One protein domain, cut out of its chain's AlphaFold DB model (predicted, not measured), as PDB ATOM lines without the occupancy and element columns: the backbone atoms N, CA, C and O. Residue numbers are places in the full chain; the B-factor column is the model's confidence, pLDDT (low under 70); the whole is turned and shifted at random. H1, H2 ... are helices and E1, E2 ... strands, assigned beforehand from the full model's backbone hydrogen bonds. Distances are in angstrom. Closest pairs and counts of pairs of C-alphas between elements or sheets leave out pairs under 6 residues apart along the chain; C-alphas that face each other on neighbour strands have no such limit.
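Overview. This is residues 6 to 148 of the 155 residues of an uncharacterized protein of Streptomyces sp. S3(2020) (UniProt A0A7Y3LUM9). A strongly twisted sheet of seven strands has helices over one face, making two layers: H1 is over E1 toward one edge, H3 and H2 are by E4 and E5, and H4 is over E6 toward the other edge. Two long loops, residues 40 to 51 and 82 to 96, reach out to 22 and 23 A from the mean of the C-alphas. The printed part has 143 residues, with named elements in the order E1 H1 E2 E3 H2 H3 E4 E5 H4 E6 E7; the class is mixed. The sheet is mixed, in the order E2 E1 E3 E4 E5 E6 E7. The whole is compact, with a radius of gyration of the C-alphas of 14.4 A and spans of 37 by 36 by 26 A.

Arrangement. E2, residues 32 to 39, is an edge strand, parallel to E1, residues 6 to 12 (N 9 to O 35, 2.8 A). E1 is antiparallel to E3, residues 52 to 56 (N 10 to O 53, 2.7 A). E3 is parallel to E4, residues 97 to 101 (N 54 to O 98, 2.8 A). E4 forms a hairpin with E5, residues 107 to 110 (N 108 to O 99, 2.7 A). E5 is parallel to E6, residues 134 to 138 (N 135 to O 107, 2.7 A). E6 forms a hairpin with the other edge strand, E7, residues 143 to 147 (N 136 to O 145, 2.9 A). H1, residues 17 to 27, runs along E1 at 22 degrees on the local plane, at a height over the sheet of 9.3 A. H1 touches H3, residues 68 to 81, at a shallow tilt of 22 degrees, opposite ways; their closest C-alphas are those of Ala 26 and Thr 73, 5.5 A. H4, residues 116 to 124, lies over E6, slantwise at 45 degrees on the local plane. H2, residues 58 to 63, is close to H3 but not clearly touching it, the closest C-alphas, Phe 61 and Ala 70, being 6.4 A apart. The strand-helix-strand units, parallel neighbour strands joined through helices, are E1 H1 E2 and E3 H2 H3 E4, with right-handed crossovers, and E5 H4 E6, left-handed. Every O i to N i+4 pair is within hydrogen-bond range in H2, H3 and H4, and 5 of 7 are in H1.

Along the chain. E1 begins at C-alpha 6, (147.873, 291.997, 250.128), and is 19.4 A long; E2 is 20.7 A. H3, the longest helix, is 19.9 A and H1 15.4 A. E7 ends at C-alpha 147, (155.530, 294.371, 224.508).

Size, cuts and confidence. The C-alphas farthest apart, Glu 89 and Gln 129, are 41.5 A apart. The printed part has no cut; the links E2 to E3 and H3 to E4 are long. Mean pLDDT of the printed part is 71.4, and residues 13 to 22, 39 to 51, 63 to 69 and 82 to 95 are among those under 70.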
ATOM      1  N   LEU A   6     146.467 292.352 250.047       77.19
ATOM      2  CA  LEU A   6     147.873 291.997 250.128       77.19
ATOM      3  C   LEU A   6     148.603 292.499 248.877       77.19
ATOM      4  O   LEU A   6     148.246 292.146 247.755       77.19
ATOM      5  N   VAL A   7     149.625 293.321 249.089       81.19
ATOM      6  CA  VAL A   7     150.478 293.883 248.044       81.19
ATOM      7  C   VAL A   7     151.904 293.427 248.313       81.19
ATOM      8  O   VAL A   7     152.525 293.847 249.292       81.19
ATOM      9  N   ASP A   8     152.427 292.550 247.461       82.12
ATOM     10  CA  ASP A   8     153.819 292.112 247.545       82.12
ATOM     11  C   ASP A   8     154.700 293.085 246.752       82.12
ATOM     12  O   ASP A   8     154.585 293.217 245.536       82.12
ATOM     13  N   VAL A   9     155.598 293.775 247.445       81.25
ATOM     14  CA  VAL A   9     156.563 294.707 246.865       81.25
ATOM     15  C   VAL A   9     157.906 294.009 246.774       81.25
ATOM     16  O   VAL A   9     158.542 293.712 247.781       81.25
ATOM     17  N   TYR A  10     158.351 293.765 245.557       78.88
ATOM     18  CA  TYR A  10     159.638 293.190 245.238       78.88
ATOM     19  C   TYR A  10     160.632 294.297 244.916       78.88
ATOM     20  O   TYR A  10     160.466 295.050 243.956       78.88
ATOM     21  N   VAL A  11     161.674 294.390 245.730       73.62
ATOM     22  CA  VAL A  11     162.729 295.396 245.603       73.62
ATOM     23  C   VAL A  11     163.972 294.717 245.048       73.62
ATOM     24  O   VAL A  11     164.382 293.675 245.566       73.62
ATOM     25  N   ALA A  12     164.579 295.275 243.999       71.06
ATOM     26  CA  ALA A  12     165.844 294.745 243.495       71.06
ATOM     27  C   ALA A  12     166.928 294.873 244.577       71.06
ATOM     28  O   ALA A  12     167.026 295.918 245.219       71.06
ATOM     29  N   ALA A  13     167.765 293.848 244.759       65.75
ATOM     30  CA  ALA A  13     168.774 293.814 245.828       65.75
ATOM     31  C   ALA A  13     169.807 294.961 245.776       65.75
ATOM     32  O   ALA A  13     170.464 295.248 246.770       65.75
ATOM     33  N   ASP A  14     169.937 295.614 244.619       62.94
ATOM     34  CA  ASP A  14     170.823 296.761 244.374       62.94
ATOM     35  C   ASP A  14     170.170 298.119 244.725       62.94
ATOM     36  O   ASP A  14     170.778 299.175 244.578       62.94
ATOM     37  N   THR A  15     168.907 298.116 245.161       63.03
ATOM     38  CA  THR A  15     168.142 299.338 245.436       63.03
ATOM     39  C   THR A  15     168.556 299.965 246.765       63.03
ATOM     40  O   THR A  15     168.501 299.293 247.799       63.03
ATOM     41  N   PRO A  16     168.910 301.263 246.797       62.22
ATOM     42  CA  PRO A  16     169.215 301.929 248.051       62.22
ATOM     43  C   PRO A  16     167.949 302.095 248.915       62.22
ATOM     44  O   PRO A  16     166.877 302.428 248.398       62.22
ATOM     45  N   PRO A  17     168.054 301.964 250.250       61.53
ATOM     46  CA  PRO A  17     166.914 302.087 251.167       61.53
ATOM     47  C   PRO A  17     166.266 303.484 251.159       61.53
ATOM     48  O   PRO A  17     165.121 303.654 251.579       61.53
ATOM     49  N   THR A  18     166.974 304.500 250.659       62.25
ATOM     50  CA  THR A  18     166.443 305.851 250.423       62.25
ATOM     51  C   THR A  18     165.401 305.896 249.305       62.25
ATOM     52  O   THR A  18     164.507 306.738 249.365       62.25
ATOM     53  N   ALA A  19     165.468 304.987 248.328       63.88
ATOM     54  CA  ALA A  19     164.473 304.858 247.263       63.88
ATOM     55  C   ALA A  19     163.281 303.976 247.678       63.88
ATOM     56  O   ALA A  19     162.170 304.184 247.199       63.88
ATOM     57  N   GLU A  20     163.490 303.021 248.591       67.88
ATOM     58  CA  GLU A  20     162.440 302.112 249.073       67.88
ATOM     59  C   GLU A  20     161.385 302.838 249.926       67.88
ATOM     60  O   GLU A  20     160.186 302.694 249.700       67.88
ATOM     61  N   ARG A  21     161.815 303.667 250.885       69.81
ATOM     62  CA  ARG A  21     160.912 304.381 251.810       69.81
ATOM     63  C   ARG A  21     159.781 305.169 251.137       69.81
ATOM     64  O   ARG A  21     158.639 304.978 251.546       69.81
ATOM     65  N   PRO A  22     160.039 306.040 250.145       69.12
ATOM     66  CA  PRO A  22     158.966 306.807 249.519       69.12
ATOM     67  C   PRO A  22     158.013 305.929 248.698       69.12
ATOM     68  O   PRO A  22     156.842 306.272 248.565       69.12
ATOM     69  N   LEU A  23     158.477 304.785 248.184       70.19
ATOM     70  CA  LEU A  23     157.617 303.811 247.516       70.19
ATOM     71  C   LEU A  23     156.683 303.122 248.515       70.19
ATOM     72  O   LEU A  23     155.481 303.028 248.276       70.19
ATOM     73  N   LEU A  24     157.228 302.659 249.642       74.12
ATOM     74  CA  LEU A  24     156.429 302.044 250.697       74.12
ATOM     75  C   LEU A  24     155.413 303.036 251.256       74.12
ATOM     76  O   LEU A  24     154.268 302.659 251.445       74.12
ATOM     77  N   ASP A  25     155.790 304.302 251.436       75.44
ATOM     78  CA  ASP A  25     154.860 305.361 251.841       75.44
ATOM     79  C   ASP A  25     153.771 305.623 250.783       75.44
ATOM     80  O   ASP A  25     152.603 305.806 251.116       75.44
ATOM     81  N   ALA A  26     154.120 305.570 249.493       72.12
ATOM     82  CA  ALA A  26     153.160 305.720 248.398       72.12
ATOM     83  C   ALA A  26     152.135 304.577 248.313       72.12
ATOM     84  O   ALA A  26     150.997 304.801 247.894       72.12
ATOM     85  N   LEU A  27     152.545 303.367 248.694       72.69
ATOM     86  CA  LEU A  27     151.706 302.169 248.713       72.69
ATOM     87  C   LEU A  27     151.026 301.944 250.074       72.69
ATOM     88  O   LEU A  27     150.085 301.155 250.166       72.69
ATOM     89  N   SER A  28     151.491 302.618 251.130       72.00
ATOM     90  CA  SER A  28     150.958 302.505 252.485       72.00
ATOM     91  C   SER A  28     149.629 303.245 252.560       72.00
ATOM     92  O   SER A  28     149.560 304.461 252.734       72.00
ATOM     93  N   ALA A  29     148.556 302.485 252.391       67.25
ATOM     94  CA  ALA A  29     147.192 302.969 252.435       67.25
ATOM     95  C   ALA A  29     146.374 302.194 253.479       67.25
ATOM     96  O   ALA A  29     146.610 301.002 253.703       67.25
ATOM     97  N   PRO A  30     145.379 302.834 254.120       64.12
ATOM     98  CA  PRO A  30     144.484 302.141 255.037       64.12
ATOM     99  C   PRO A  30     143.731 301.023 254.300       64.12
ATOM    100  O   PRO A  30     143.041 301.277 253.316       64.12
ATOM    101  N   GLY A  31     143.875 299.784 254.781       65.94
ATOM    102  CA  GLY A  31     143.321 298.584 254.139       65.94
ATOM    103  C   GLY A  31     144.280 297.855 253.188       65.94
ATOM    104  O   GLY A  31     143.883 296.858 252.593       65.94
ATOM    105  N   VAL A  32     145.536 298.303 253.064       72.31
ATOM    106  CA  VAL A  32     146.579 297.632 252.272       72.31
ATOM    107  C   VAL A  32     147.632 297.018 253.195       72.31
ATOM    108  O   VAL A  32     148.234 297.703 254.021       72.31
ATOM    109  N   ARG A  33     147.897 295.719 253.034       78.50
ATOM    110  CA  ARG A  33     149.033 295.030 253.654       78.50
ATOM    111  C   ARG A  33     150.200 294.957 252.688       78.50
ATOM    112  O   ARG A  33     150.170 294.183 251.735       78.50
ATOM    113  N   LEU A  34     151.263 295.688 253.000       79.81
ATOM    114  CA  LEU A  34     152.515 295.630 252.255       79.81
ATOM    115  C   LEU A  34     153.380 294.461 252.730       79.81
ATOM    116  O   LEU A  34     153.667 294.319 253.920       79.81
ATOM    117  N   ARG A  35     153.834 293.641 251.786       80.62
ATOM    118  CA  ARG A  35     154.856 292.618 251.998       80.62
ATOM    119  C   ARG A  35     156.071 292.937 251.153       80.62
ATOM    120  O   ARG A  35     156.070 292.709 249.953       80.62
ATOM    121  N   VAL A  36     157.115 293.444 251.791       78.56
ATOM    122  CA  VAL A  36     158.369 293.743 251.101       78.56
ATOM    123  C   VAL A  36     159.205 292.475 251.009       78.56
ATOM    124  O   VAL A  36     159.447 291.801 252.012       78.56
ATOM    125  N   ARG A  37     159.633 292.134 249.797       77.56
ATOM    126  CA  ARG A  37     160.526 291.018 249.506       77.56
ATOM    127  C   ARG A  37     161.686 291.529 248.671       77.56
ATOM    128  O   ARG A  37     161.498 292.244 247.694       77.56
ATOM    129  N   THR A  38     162.898 291.138 249.021       70.50
ATOM    130  CA  THR A  38     164.060 291.443 248.187       70.50
ATOM    131  C   THR A  38     164.126 290.419 247.062       70.50
ATOM    132  O   THR A  38     164.201 289.217 247.320       70.50
ATOM    133  N   TRP A  39     164.071 290.879 245.813       66.06
ATOM    134  CA  TRP A  39     164.257 290.011 244.660       66.06
ATOM    135  C   TRP A  39     165.753 289.910 244.340       66.06
ATOM    136  O   TRP A  39     166.413 290.945 244.176       66.06
ATOM    137  N   PRO A  40     166.317 288.692 244.254       57.53
ATOM    138  CA  PRO A  40     167.706 288.526 243.861       57.53
ATOM    139  C   PRO A  40     167.873 289.051 242.436       57.53
ATOM    140  O   PRO A  40     167.183 288.611 241.517       57.53
ATOM    141  N   THR A  41     168.781 290.010 242.250       54.66
ATOM    142  CA  THR A  41     169.105 290.580 240.941       54.66
ATOM    143  C   THR A  41     169.598 289.454 240.030       54.66
ATOM    144  O   THR A  41     170.766 289.064 240.098       54.66
ATOM    145  N   ARG A  42     168.725 288.890 239.182       47.81
ATOM    146  CA  ARG A  42     169.179 288.040 238.078       47.81
ATOM    147  C   ARG A  42     170.004 288.947 237.169       47.81
ATOM    148  O   ARG A  42     169.467 289.822 236.505       47.81
ATOM    149  N   ARG A  43     171.327 288.776 237.190       45.16
ATOM    150  CA  ARG A  43     172.227 289.337 236.179       45.16
ATOM    151  C   ARG A  43     172.075 288.505 234.907       45.16
ATOM    152  O   ARG A  43     172.882 287.620 234.655       45.16
ATOM    153  N   GLY A  44     171.004 288.741 234.162       44.22
ATOM    154  CA  GLY A  44     170.893 288.341 232.764       44.22
ATOM    155  C   GLY A  44     171.014 289.586 231.878       44.22
ATOM    156  O   GLY A  44     170.506 290.636 232.276       44.22
ATOM    157  N   PRO A  45     171.670 289.508 230.708       42.19
ATOM    158  CA  PRO A  45     171.770 290.633 229.770       42.19
ATOM    159  C   PRO A  45     170.395 291.154 229.301       42.19
ATOM    160  O   PRO A  45     170.282 292.328 228.968       42.19
ATOM    161  N   ASP A  46     169.356 290.317 229.398       47.53
ATOM    162  CA  ASP A  46     167.962 290.595 229.015       47.53
ATOM    163  C   ASP A  46     167.018 290.823 230.206       47.53
ATOM    164  O   ASP A  46     165.797 290.895 230.070       47.53
ATOM    165  N   THR A  47     167.557 290.944 231.424       51.81
ATOM    166  CA  THR A  47     166.704 291.173 232.594       51.81
ATOM    167  C   THR A  47     166.289 292.632 232.617       51.81
ATOM    168  O   THR A  47     167.092 293.515 232.916       51.81
ATOM    169  N   LEU A  48     165.018 292.876 232.306       52.91
ATOM    170  CA  LEU A  48     164.308 294.115 232.584       52.91
ATOM    171  C   LEU A  48     164.757 294.680 233.948       52.91
ATOM    172  O   LEU A  48     164.405 294.165 235.009       52.91
ATOM    173  N   ASN A  49     165.614 295.706 233.897       55.75
ATOM    174  CA  ASN A  49     166.313 296.264 235.055       55.75
ATOM    175  C   ASN A  49     165.363 297.194 235.818       55.75
ATOM    176  O   ASN A  49     165.496 298.416 235.801       55.75
ATOM    177  N   TRP A  50     164.316 296.602 236.383       64.06
ATOM    178  CA  TRP A  50     163.276 297.281 237.141       64.06
ATOM    179  C   TRP A  50     163.784 297.622 238.536       64.06
ATOM    180  O   TRP A  50     164.483 296.826 239.161       64.06
ATOM    181  N   LEU A  51     163.426 298.808 239.035       65.12
ATOM    182  CA  LEU A  51     163.768 299.208 240.405       65.12
ATOM    183  C   LEU A  51     162.854 298.488 241.411       65.12
ATOM    184  O   LEU A  51     163.314 297.997 242.442       65.12
ATOM    185  N   PHE A  52     161.568 298.374 241.065       72.25
ATOM    186  CA  PHE A  52     160.531 297.810 241.923       72.25
ATOM    187  C   PHE A  52     159.493 297.040 241.111       72.25
ATOM    188  O   PHE A  52     159.071 297.506 240.052       72.25
ATOM    189  N   LEU A  53     159.034 295.905 241.639       78.38
ATOM    190  CA  LEU A  53     157.874 295.172 241.142       78.38
ATOM    191  C   LEU A  53     156.819 295.106 242.244       78.38
ATOM    192  O   LEU A  53     157.073 294.593 243.324       78.38
ATOM    193  N   VAL A  54     155.627 295.618 241.983       82.62
ATOM    194  CA  VAL A  54     154.516 295.660 242.934       82.62
ATOM    195  C   VAL A  54     153.457 294.684 242.450       82.62
ATOM    196  O   VAL A  54     152.777 294.955 241.468       82.62
ATOM    197  N   ALA A  55     153.331 293.538 243.108       82.75
ATOM    198  CA  ALA A  55     152.323 292.539 242.807       82.75
ATOM    199  C   ALA A  55     151.050 292.819 243.616       82.75
ATOM    200  O   ALA A  55     151.056 292.755 244.846       82.75
ATOM    201  N   LEU A  56     149.960 293.137 242.920       81.88
ATOM    202  CA  LEU A  56     148.658 293.448 243.506       81.88
ATOM    203  C   LEU A  56     147.521 292.978 242.584       81.88
ATOM    204  O   LEU A  56     147.744 292.851 241.383       81.88
ATOM    205  N   PRO A  57     146.299 292.742 243.094       77.50
ATOM    206  CA  PRO A  57     145.140 292.504 242.240       77.50
ATOM    207  C   PRO A  57     144.743 293.818 241.545       77.50
ATOM    208  O   PRO A  57     143.907 294.573 242.043       77.50
ATOM    209  N   LEU A  58     145.359 294.106 240.396       77.44
ATOM    210  CA  LEU A  58     145.185 295.334 239.613       77.44
ATOM    211  C   LEU A  58     143.726 295.535 239.212       77.44
ATOM    212  O   LEU A  58     143.234 296.655 239.281       77.44
ATOM    213  N   HIS A  59     143.005 294.463 238.875       73.69
ATOM    214  CA  HIS A  59     141.570 294.552 238.591       73.69
ATOM    215  C   HIS A  59     140.761 295.091 239.780       73.69
ATOM    216  O   HIS A  59     139.940 295.992 239.611       73.69
ATOM    217  N   ALA A  60     141.005 294.586 240.992       72.94
ATOM    218  CA  ALA A  60     140.321 295.062 242.196       72.94
ATOM    219  C   ALA A  60     140.782 296.476 242.584       72.94
ATOM    220  O   ALA A  60     139.981 297.304 243.020       72.94
ATOM    221  N   PHE A  61     142.064 296.765 242.370       74.50
ATOM    222  CA  PHE A  61     142.668 298.060 242.641       74.50
ATOM    223  C   PHE A  61     142.127 299.166 241.722       74.50
ATOM    224  O   PHE A  61     141.824 300.258 242.191       74.50
ATOM    225  N   LEU A  62     141.956 298.885 240.428       72.69
ATOM    226  CA  LEU A  62     141.427 299.842 239.452       72.69
ATOM    227  C   LEU A  62     139.890 299.910 239.455       72.69
ATOM    228  O   LEU A  62     139.333 300.957 239.122       72.69
ATOM    229  N   GLY A  63     139.213 298.812 239.809       64.06
ATOM    230  CA  GLY A  63     137.756 298.684 239.724       64.06
ATOM    231  C   GLY A  63     136.977 298.879 241.032       64.06
ATOM    232  O   GLY A  63     135.827 299.304 240.973       64.06
ATOM    233  N   GLY A  64     137.550 298.563 242.200       59.38
ATOM    234  CA  GLY A  64     136.770 298.348 243.433       59.38
ATOM    235  C   GLY A  64     137.142 299.213 244.639       59.38
ATOM    236  O   GLY A  64     136.256 299.614 245.396       59.38
ATOM    237  N   PHE A  65     138.418 299.548 244.835       55.97
ATOM    238  CA  PHE A  65     138.828 300.404 245.951       55.97
ATOM    239  C   PHE A  65     138.753 301.870 245.537       55.97
ATOM    240  O   PHE A  65     139.488 302.300 244.656       55.97
ATOM    241  N   GLY A  66     137.817 302.603 246.154       52.88
ATOM    242  CA  GLY A  66     137.426 303.981 245.842       52.88
ATOM    243  C   GLY A  66     138.491 304.769 245.089       52.88
ATOM    244  O   GLY A  66     139.509 305.112 245.682       52.88
ATOM    245  N   GLY A  67     138.227 305.042 243.802       61.22
ATOM    246  CA  GLY A  67     139.214 305.466 242.800       61.22
ATOM    247  C   GLY A  67     140.278 306.445 243.292       61.22
ATOM    248  O   GLY A  67     141.436 306.260 242.968       61.22
ATOM    249  N   ARG A  68     139.933 307.373 244.196       65.69
ATOM    250  CA  ARG A  68     140.890 308.277 244.856       65.69
ATOM    251  C   ARG A  68     142.135 307.588 245.417       65.69
ATOM    252  O   ARG A  68     143.216 308.117 245.230       65.69
ATOM    253  N   LEU A  69     142.012 306.434 246.076       68.25
ATOM    254  CA  LEU A  69     143.173 305.746 246.646       68.25
ATOM    255  C   LEU A  69     144.118 305.248 245.543       68.25
ATOM    256  O   LEU A  69     145.328 305.446 245.618       68.25
ATOM    257  N   ALA A  70     143.552 304.649 244.495       70.94
ATOM    258  CA  ALA A  70     144.304 304.168 243.345       70.94
ATOM    259  C   ALA A  70     144.901 305.321 242.518       70.94
ATOM    260  O   ALA A  70     146.056 305.232 242.099       70.94
ATOM    261  N   ASP A  71     144.144 306.408 242.340       76.31
ATOM    262  CA  ASP A  71     144.564 307.660 241.706       76.31
ATOM    263  C   ASP A  71     145.760 308.279 242.467       76.31
ATOM    264  O   ASP A  71     146.779 308.615 241.858       76.31
ATOM    265  N   ASP A  72     145.675 308.391 243.800       75.75
ATOM    266  CA  ASP A  72     146.734 308.940 244.657       75.75
ATOM    267  C   ASP A  72     147.997 308.069 244.643       75.75
ATOM    268  O   ASP A  72     149.102 308.581 244.435       75.75
ATOM    269  N   THR A  73     147.859 306.751 244.810       76.81
ATOM    270  CA  THR A  73     148.994 305.822 244.752       76.81
ATOM    271  C   THR A  73     149.661 305.859 243.379       76.81
ATOM    272  O   THR A  73     150.881 306.005 243.306       76.81
ATOM    273  N   TYR A  74     148.893 305.807 242.283       77.94
ATOM    274  CA  TYR A  74     149.459 305.893 240.937       77.94
ATOM    275  C   TYR A  74     150.213 307.208 240.725       77.94
ATOM    276  O   TYR A  74     151.347 307.197 240.249       77.94
ATOM    277  N   ARG A  75     149.626 308.346 241.121       77.12
ATOM    278  CA  ARG A  75     150.274 309.662 241.008       77.12
ATOM    279  C   ARG A  75     151.593 309.724 241.773       77.12
ATOM    280  O   ARG A  75     152.562 310.278 241.252       77.12
ATOM    281  N   ARG A  76     151.661 309.140 242.974       76.69
ATOM    282  CA  ARG A  76     152.905 309.057 243.755       76.69
ATOM    283  C   ARG A  76     153.954 308.183 243.062       76.69
ATOM    284  O   ARG A  76     155.104 308.599 242.963       76.69
ATOM    285  N   LEU A  77     153.563 307.026 242.523       76.31
ATOM    286  CA  LEU A  77     154.464 306.144 241.768       76.31
ATOM    287  C   LEU A  77     154.994 306.812 240.491       76.31
ATOM    288  O   LEU A  77     156.196 306.795 240.238       76.31
ATOM    289  N   ALA A  78     154.125 307.466 239.722       76.19
ATOM    290  CA  ALA A  78     154.515 308.223 238.536       76.19
ATOM    291  C   ALA A  78     155.466 309.383 238.885       76.19
ATOM    292  O   ALA A  78     156.454 309.621 238.188       76.19
ATOM    293  N   ALA A  79     155.217 310.087 239.995       73.94
ATOM    294  CA  ALA A  79     156.103 311.144 240.480       73.94
ATOM    295  C   ALA A  79     157.491 310.613 240.883       73.94
ATOM    296  O   ALA A  79     158.493 311.289 240.626       73.94
ATOM    297  N   LEU A  80     157.554 309.406 241.458       72.50
ATOM    298  CA  LEU A  80     158.808 308.730 241.795       72.50
ATOM    299  C   LEU A  80     159.621 308.394 240.542       72.50
ATOM    300  O   LEU A  80     160.793 308.754 240.470       72.50
ATOM    301  N   VAL A  81     158.997 307.782 239.530       71.88
ATOM    302  CA  VAL A  81     159.680 307.415 238.273       71.88
ATOM    303  C   VAL A  81     160.166 308.649 237.505       71.88
ATOM    304  O   VAL A  81     161.216 308.619 236.866       71.88
ATOM    305  N   ARG A  82     159.448 309.770 237.607       69.81
ATOM    306  CA  ARG A  82     159.854 311.054 237.012       69.81
ATOM    307  C   ARG A  82     161.022 311.739 237.714       69.81
ATOM    308  O   ARG A  82     161.471 312.775 237.234       69.81
ATOM    309  N   GLY A  83     161.480 311.227 238.856       61.28
ATOM    310  CA  GLY A  83     162.539 311.871 239.633       61.28
ATOM    311  C   GLY A  83     162.101 313.186 240.286       61.28
ATOM    312  O   GLY A  83     162.942 314.027 240.586       61.28
ATOM    313  N   ARG A  84     160.794 313.392 240.526       52.25
ATOM    314  CA  ARG A  84     160.298 314.557 241.288       52.25
ATOM    315  C   ARG A  84     160.476 314.415 242.802       52.25
ATOM    316  O   ARG A  84     160.187 315.362 243.531       52.25
ATOM    317  N   SER A  85     160.962 313.272 243.284       45.50
ATOM    318  CA  SER A  85     161.456 313.166 244.655       45.50
ATOM    319  C   SER A  85     162.711 314.018 244.802       45.50
ATOM    320  O   SER A  85     163.689 313.845 244.086       45.50
ATOM    321  N   THR A  86     162.650 314.948 245.744       40.22
ATOM    322  CA  THR A  86     163.637 315.965 246.113       40.22
ATOM    323  C   THR A  86     164.938 315.380 246.689       40.22
ATOM    324  O   THR A  86     165.349 315.748 247.787       40.22
ATOM    325  N   ALA A  87     165.572 314.431 246.004       40.75
ATOM    326  CA  ALA A  87     166.879 313.902 246.368       40.75
ATOM    327  C   ALA A  87     167.907 314.395 245.338       40.75
ATOM    328  O   ALA A  87     167.850 313.976 244.179       40.75
ATOM    329  N   PRO A  88     168.815 315.314 245.712       41.25
ATOM    330  CA  PRO A  88     169.956 315.633 244.878       41.25
ATOM    331  C   PRO A  88     170.946 314.461 244.922       41.25
ATOM    332  O   PRO A  88     171.056 313.769 245.931       41.25
ATOM    333  N   GLU A  89     171.693 314.315 243.830       39.81
ATOM    334  CA  GLU A  89     172.904 313.497 243.696       39.81
ATOM    335  C   GLU A  89     172.719 312.048 243.190       39.81
ATOM    336  O   GLU A  89     172.346 311.122 243.903       39.81
ATOM    337  N   ALA A  90     173.074 311.872 241.911       38.84
ATOM    338  CA  ALA A  90     173.637 310.648 241.338       38.84
ATOM    339  C   ALA A  90     172.816 309.345 241.453       38.84
ATOM    340  O   ALA A  90     173.333 308.317 241.888       38.84
ATOM    341  N   ALA A  91     171.572 309.329 240.969       42.75
ATOM    342  CA  ALA A  91     170.897 308.065 240.665       42.75
ATOM    343  C   ALA A  91     171.176 307.647 239.202       42.75
ATOM    344  O   ALA A  91     170.959 308.459 238.296       42.75
ATOM    345  N   PRO A  92     171.650 306.411 238.930       45.06
ATOM    346  CA  PRO A  92     171.707 305.878 237.569       45.06
ATOM    347  C   PRO A  92     170.296 305.904 236.962       45.06
ATOM    348  O   PRO A  92     169.331 305.799 237.714       45.06
ATOM    349  N   ALA A  93     170.210 306.087 235.637       49.03
ATOM    350  CA  ALA A  93     169.001 306.274 234.814       49.03
ATOM    351  C   ALA A  93     167.674 305.818 235.461       49.03
ATOM    352  O   ALA A  93     167.639 304.712 236.000       49.03
ATOM    353  N   PRO A  94     166.580 306.608 235.359       55.84
ATOM    354  CA  PRO A  94     165.319 306.346 236.054       55.84
ATOM    355  C   PRO A  94     164.834 304.929 235.743       55.84
ATOM    356  O   PRO A  94     164.306 304.662 234.661       55.84
ATOM    357  N   ARG A  95     165.083 303.986 236.658       65.12
ATOM    358  CA  ARG A  95     164.696 302.596 236.431       65.12
ATOM    359  C   ARG A  95     163.181 302.521 236.629       65.12
ATOM    360  O   ARG A  95     162.663 303.109 237.584       65.12
ATOM    361  N   PRO A  96     162.453 301.837 235.742       70.50
ATOM    362  CA  PRO A  96     161.002 301.867 235.766       70.50
ATOM    363  C   PRO A  96     160.444 301.094 236.969       70.50
ATOM    364  O   PRO A  96     161.067 300.154 237.479       70.50
ATOM    365  N   VAL A  97     159.247 301.497 237.397       77.88
ATOM    366  CA  VAL A  97     158.433 300.772 238.384       77.88
ATOM    367  C   VAL A  97     157.496 299.846 237.629       77.88
ATOM    368  O   VAL A  97     156.885 300.259 236.649       77.88
ATOM    369  N   VAL A  98     157.348 298.609 238.087       83.19
ATOM    370  CA  VAL A  98     156.451 297.639 237.459       83.19
ATOM    371  C   VAL A  98     155.331 297.254 238.394       83.19
ATOM    372  O   VAL A  98     155.569 296.895 239.539       83.19
ATOM    373  N   LEU A  99     154.102 297.312 237.899       85.38
ATOM    374  CA  LEU A  99     152.925 296.799 238.585       85.38
ATOM    375  C   LEU A  99     152.577 295.448 237.980       85.38
ATOM    376  O   LEU A  99     152.316 295.370 236.787       85.38
ATOM    377  N   GLN A 100     152.580 294.388 238.772       85.25
ATOM    378  CA  GLN A 100     152.184 293.063 238.324       85.25
ATOM    379  C   GLN A 100     150.797 292.723 238.858       85.25
ATOM    380  O   GLN A 100     150.541 292.844 240.054       85.25
ATOM    381  N   ASP A 101     149.919 292.245 237.986       84.38
ATOM    382  CA  ASP A 101     148.623 291.733 238.401       84.38
ATOM    383  C   ASP A 101     148.782 290.323 238.970       84.38
ATOM    384  O   ASP A 101     149.314 289.429 238.309       84.38
ATOM    385  N   THR A 102     148.320 290.100 240.198       81.38
ATOM    386  CA  THR A 102     148.418 288.780 240.842       81.38
ATOM    387  C   THR A 102     147.447 287.754 240.261       81.38
ATOM    388  O   THR A 102     147.697 286.559 240.401       81.38
ATOM    389  N   ALA A 103     146.365 288.189 239.606       77.88
ATOM    390  CA  ALA A 103     145.352 287.295 239.048       77.88
ATOM    391  C   ALA A 103     145.694 286.810 237.626       77.88
ATOM    392  O   ALA A 103     145.451 285.652 237.293       77.88
ATOM    393  N   THR A 104     146.259 287.680 236.792       77.69
ATOM    394  CA  THR A 104     146.515 287.444 235.356       77.69
ATOM    395  C   THR A 104     148.000 287.410 234.995       77.69
ATOM    396  O   THR A 104     148.354 286.989 233.895       77.69
ATOM    397  N   GLY A 105     148.882 287.861 235.893       79.94
ATOM    398  CA  GLY A 105     150.323 287.933 235.652       79.94
ATOM    399  C   GLY A 105     150.762 289.064 234.718       79.94
ATOM    400  O   GLY A 105     151.950 289.145 234.415       79.94
ATOM    401  N   ILE A 106     149.845 289.931 234.269       85.06
ATOM    402  CA  ILE A 106     150.167 291.105 233.441       85.06
ATOM    403  C   ILE A 106     151.127 292.012 234.196       85.06
ATOM    404  O   ILE A 106     150.985 292.203 235.403       85.06
ATOM    405  N   ARG A 107     152.067 292.625 233.484       85.75
ATOM    406  CA  ARG A 107     153.015 293.582 234.051       85.75
ATOM    407  C   ARG A 107     152.844 294.938 233.394       85.75
ATOM    408  O   ARG A 107     152.860 295.038 232.183       85.75
ATOM    409  N   ILE A 108     152.701 295.998 234.168       85.62
ATOM    410  CA  ILE A 108     152.541 297.365 233.682       85.62
ATOM    411  C   ILE A 108     153.793 298.124 234.076       85.62
ATOM    412  O   ILE A 108     154.051 298.338 235.258       85.62
ATOM    413  N   VAL A 109     154.579 298.524 233.088       85.25
ATOM    414  CA  VAL A 109     155.821 299.260 233.299       85.25
ATOM    415  C   VAL A 109     155.503 300.749 233.289       85.25
ATOM    416  O   VAL A 109     155.140 301.322 232.262       85.25
ATOM    417  N   LEU A 110     155.657 301.377 234.447       82.25
ATOM    418  CA  LEU A 110     155.588 302.818 234.620       82.25
ATOM    419  C   LEU A 110     156.958 303.410 234.285       82.25
ATOM    420  O   LEU A 110     157.911 303.276 235.058       82.25
ATOM    421  N   GLY A 111     157.047 304.031 233.110       76.00
ATOM    422  CA  GLY A 111     158.161 304.889 232.712       76.00
ATOM    423  C   GLY A 111     157.918 306.361 233.076       76.00
ATOM    424  O   GLY A 111     156.831 306.712 233.545       76.00
ATOM    425  N   PRO A 112     158.905 307.252 232.876       72.88
ATOM    426  CA  PRO A 112     158.741 308.692 233.104       72.88
ATOM    427  C   PRO A 112     157.596 309.293 232.272       72.88
ATOM    428  O   PRO A 112     156.972 310.268 232.684       72.88
ATOM    429  N   GLU A 113     157.264 308.681 231.141       74.38
ATOM    430  CA  GLU A 113     156.131 309.001 230.278       74.38
ATOM    431  C   GLU A 113     154.743 308.706 230.868       74.38
ATOM    432  O   GLU A 113     153.744 309.213 230.356       74.38
ATOM    433  N   ALA A 114     154.657 307.906 231.932       73.25
ATOM    434  CA  ALA A 114     153.397 307.446 232.511       73.25
ATOM    435  C   ALA A 114     152.707 308.558 233.332       73.25
ATOM    436  O   ALA A 114     152.768 308.599 234.559       73.25
ATOM    437  N   ASP A 115     152.087 309.501 232.621       77.00
ATOM    438  CA  ASP A 115     151.334 310.642 233.151       77.00
ATOM    439  C   ASP A 115     149.913 310.280 233.623       77.00
ATOM    440  O   ASP A 115     149.422 309.168 233.440       77.00
ATOM    441  N   GLU A 116     149.179 311.265 234.148       80.00
ATOM    442  CA  GLU A 116     147.742 311.127 234.439       80.00
ATOM    443  C   GLU A 116     146.911 310.707 233.210       80.00
ATOM    444  O   GLU A 116     145.890 310.029 233.332       80.00
ATOM    445  N   GLU A 117     147.334 311.082 232.000       81.88
ATOM    446  CA  GLU A 117     146.699 310.589 230.777       81.88
ATOM    447  C   GLU A 117     146.934 309.087 230.569       81.88
ATOM    448  O   GLU A 117     145.985 308.360 230.265       81.88
ATOM    449  N   ALA A 118     148.159 308.606 230.809       85.00
ATOM    450  CA  ALA A 118     148.471 307.183 230.764       85.00
ATOM    451  C   ALA A 118     147.628 306.414 231.790       85.00
ATOM    452  O   ALA A 118     147.062 305.373 231.459       85.00
ATOM    453  N   TYR A 119     147.451 306.965 232.996       83.44
ATOM    454  CA  TYR A 119     146.574 306.383 234.012       83.44
ATOM    455  C   TYR A 119     145.116 306.292 233.569       83.44
ATOM    456  O   TYR A 119     144.489 305.241 233.693       83.44
ATOM    457  N   ARG A 120     144.567 307.380 233.016       82.88
ATOM    458  CA  ARG A 120     143.190 307.391 232.508       82.88
ATOM    459  C   ARG A 120     142.995 306.327 231.434       82.88
ATOM    460  O   ARG A 120     142.028 305.578 231.505       82.88
ATOM    461  N   LYS A 121     143.945 306.204 230.503       85.62
ATOM    462  CA  LYS A 121     143.921 305.170 229.458       85.62
ATOM    463  C   LYS A 121     144.052 303.759 230.029       85.62
ATOM    464  O   LYS A 121     143.388 302.849 229.544       85.62
ATOM    465  N   LEU A 122     144.848 303.586 231.085       84.69
ATOM    466  CA  LEU A 122     144.986 302.308 231.778       84.69
ATOM    467  C   LEU A 122     143.669 301.879 232.435       84.69
ATOM    468  O   LEU A 122     143.295 300.719 232.354       84.69
ATOM    469  N   ARG A 123     142.937 302.823 233.040       81.06
ATOM    470  CA  ARG A 123     141.620 302.563 233.646       81.06
ATOM    471  C   ARG A 123     140.537 302.215 232.632       81.06
ATOM    472  O   ARG A 123     139.565 301.563 232.993       81.06
ATOM    473  N   THR A 124     140.674 302.688 231.396       81.88
ATOM    474  CA  THR A 124     139.765 302.336 230.296       81.88
ATOM    475  C   THR A 124     140.163 301.050 229.580       81.88
ATOM    476  O   THR A 124     139.399 300.564 228.752       81.88
ATOM    477  N   LEU A 125     141.362 300.525 229.852       80.69
ATOM    478  CA  LEU A 125     141.835 299.284 229.265       80.69
ATOM    479  C   LEU A 125     141.130 298.107 229.939       80.69
ATOM    480  O   LEU A 125     141.101 298.016 231.168       80.69
ATOM    481  N   ASP A 126     140.627 297.171 229.141       78.75
ATOM    482  CA  ASP A 126     140.244 295.870 229.671       78.75
ATOM    483  C   ASP A 126     141.528 295.078 229.924       78.75
ATOM    484  O   ASP A 126     142.156 294.575 228.998       78.75
ATOM    485  N   LEU A 127     141.991 295.034 231.174       75.88
ATOM    486  CA  LEU A 127     143.191 294.265 231.508       75.88
ATOM    487  C   LEU A 127     142.945 292.758 231.346       75.88
ATOM    488  O   LEU A 127     143.891 292.021 231.108       75.88
ATOM    489  N   GLY A 128     141.698 292.288 231.421       72.38
ATOM    490  CA  GLY A 128     141.350 290.870 231.302       72.38
ATOM    491  C   GLY A 128     141.705 290.250 229.947       72.38
ATOM    492  O   GLY A 128     141.923 289.037 229.872       72.38
ATOM    493  N   GLN A 129     141.805 291.069 228.896       78.94
ATOM    494  CA  GLN A 129     142.201 290.624 227.559       78.94
ATOM    495  C   GLN A 129     143.709 290.335 227.424       78.94
ATOM    496  O   GLN A 129     144.109 289.626 226.501       78.94
ATOM    497  N   PHE A 130     144.544 290.868 228.319       77.50
ATOM    498  CA  PHE A 130     145.992 290.651 228.313       77.50
ATOM    499  C   PHE A 130     146.333 289.531 229.301       77.50
ATOM    500  O   PHE A 130     145.775 289.462 230.393       77.50
ATOM    501  N   ARG A 131     147.238 288.615 228.946       71.25
ATOM    502  CA  ARG A 131     147.669 287.544 229.859       71.25
ATOM    503  C   ARG A 131     149.161 287.342 229.738       71.25
ATOM    504  O   ARG A 131     149.641 287.071 228.649       71.25
ATOM    505  N   TYR A 132     149.867 287.451 230.863       69.50
ATOM    506  CA  TYR A 132     151.330 287.330 230.921       69.50
ATOM    507  C   TYR A 132     152.106 288.334 230.043       69.50
ATOM    508  O   TYR A 132     153.314 288.199 229.872       69.50
ATOM    509  N   ASP A 133     151.432 289.364 229.530       78.69
ATOM    510  CA  ASP A 133     152.036 290.426 228.733       78.69
ATOM    511  C   ASP A 133     152.612 291.542 229.601       78.69
ATOM    512  O   ASP A 133     152.145 291.810 230.715       78.69
ATOM    513  N   THR A 134     153.600 292.246 229.046       84.81
ATOM    514  CA  THR A 134     154.081 293.500 229.617       84.81
ATOM    515  C   THR A 134     153.496 294.680 228.854       84.81
ATOM    516  O   THR A 134     153.748 294.860 227.673       84.81
ATOM    517  N   LEU A 135     152.748 295.537 229.536       86.56
ATOM    518  CA  LEU A 135     152.232 296.788 229.009       86.56
ATOM    519  C   LEU A 135     153.221 297.923 229.278       86.56
ATOM    520  O   LEU A 135     153.608 298.176 230.423       86.56
ATOM    521  N   ARG A 136     153.595 298.642 228.221       85.44
ATOM    522  CA  ARG A 136     154.350 299.900 228.289       85.44
ATOM    523  C   ARG A 136     153.509 301.022 227.712       85.44
ATOM    524  O   ARG A 136     152.758 300.807 226.765       85.44
ATOM    525  N   TYR A 137     153.621 302.216 228.279       85.81
ATOM    526  CA  TYR A 137     152.966 303.378 227.695       85.81
ATOM    527  C   TYR A 137     153.807 303.903 226.530       85.81
ATOM    528  O   TYR A 137     154.953 304.297 226.724       85.81
ATOM    529  N   ASP A 138     153.245 303.894 225.324       85.75
ATOM    530  CA  ASP A 138     153.844 304.522 224.152       85.75
ATOM    531  C   ASP A 138     153.353 305.970 224.061       85.75
ATOM    532  O   ASP A 138     152.152 306.219 223.946       85.75
ATOM    533  N   VAL A 139     154.277 306.932 224.134       83.00
ATOM    534  CA  VAL A 139     153.966 308.369 224.025       83.00
ATOM    535  C   VAL A 139     153.625 308.809 222.611       83.00
ATOM    536  O   VAL A 139     152.853 309.748 222.442       83.00
ATOM    537  N   THR A 140     154.197 308.147 221.608       84.38
ATOM    538  CA  THR A 140     154.021 308.480 220.193       84.38
ATOM    539  C   THR A 140     152.602 308.147 219.764       84.38
ATOM    540  O   THR A 140     151.936 308.941 219.108       84.38
ATOM    541  N   GLU A 141     152.123 306.980 220.188       83.62
ATOM    542  CA  GLU A 141     150.766 306.510 219.923       83.62
ATOM    543  C   GLU A 141     149.787 306.836 221.057       83.62
ATOM    544  O   GLU A 141     148.590 306.563 220.952       83.62
ATOM    545  N   ALA A 142     150.297 307.417 222.146       85.06
ATOM    546  CA  ALA A 142     149.571 307.737 223.364       85.06
ATOM    547  C   ALA A 142     148.694 306.557 223.830       85.06
ATOM    548  O   ALA A 142     147.507 306.723 224.110       85.06
ATOM    549  N   ARG A 143     149.240 305.338 223.870       86.44
ATOM    550  CA  ARG A 143     148.487 304.121 224.217       86.44
ATOM    551  C   ARG A 143     149.349 303.117 224.963       86.44
ATOM    552  O   ARG A 143     150.567 303.116 224.839       86.44
ATOM    553  N   TRP A 144     148.704 302.243 225.728       88.44
ATOM    554  CA  TRP A 144     149.385 301.091 226.308       88.44
ATOM    555  C   TRP A 144     149.608 300.048 225.219       88.44
ATOM    556  O   TRP A 144     148.647 299.550 224.634       88.44
ATOM    557  N   VAL A 145     150.873 299.749 224.942       86.19
ATOM    558  CA  VAL A 145     151.289 298.714 223.998       86.19
ATOM    559  C   VAL A 145     151.772 297.498 224.776       86.19
ATOM    560  O   VAL A 145     152.562 297.621 225.715       86.19
ATOM    561  N   SER A 146     151.277 296.321 224.401       85.12
ATOM    562  CA  SER A 146     151.835 295.056 224.861       85.12
ATOM    563  C   SER A 146     153.169 294.847 224.163       85.12
ATOM    564  O   SER A 146     153.229 294.689 222.943       85.12
ATOM    565  N   VAL A 147     154.240 294.879 224.939       78.94
ATOM    566  CA  VAL A 147     155.530 294.371 224.508       78.94
ATOM    567  C   VAL A 147     155.631 292.927 224.980       78.94
ATOM    568  O   VAL A 147     155.273 292.646 226.132       78.94
ATOM    569  N   PRO A 148     156.117 292.009 224.129       64.62
ATOM    570  CA  PRO A 148     156.423 290.672 224.592       64.62
ATOM    571  C   PRO A 148     157.378 290.806 225.778       64.62
ATOM    572  O   PRO A 148     158.430 291.445 225.686       64.62
TER     573      PRO A 148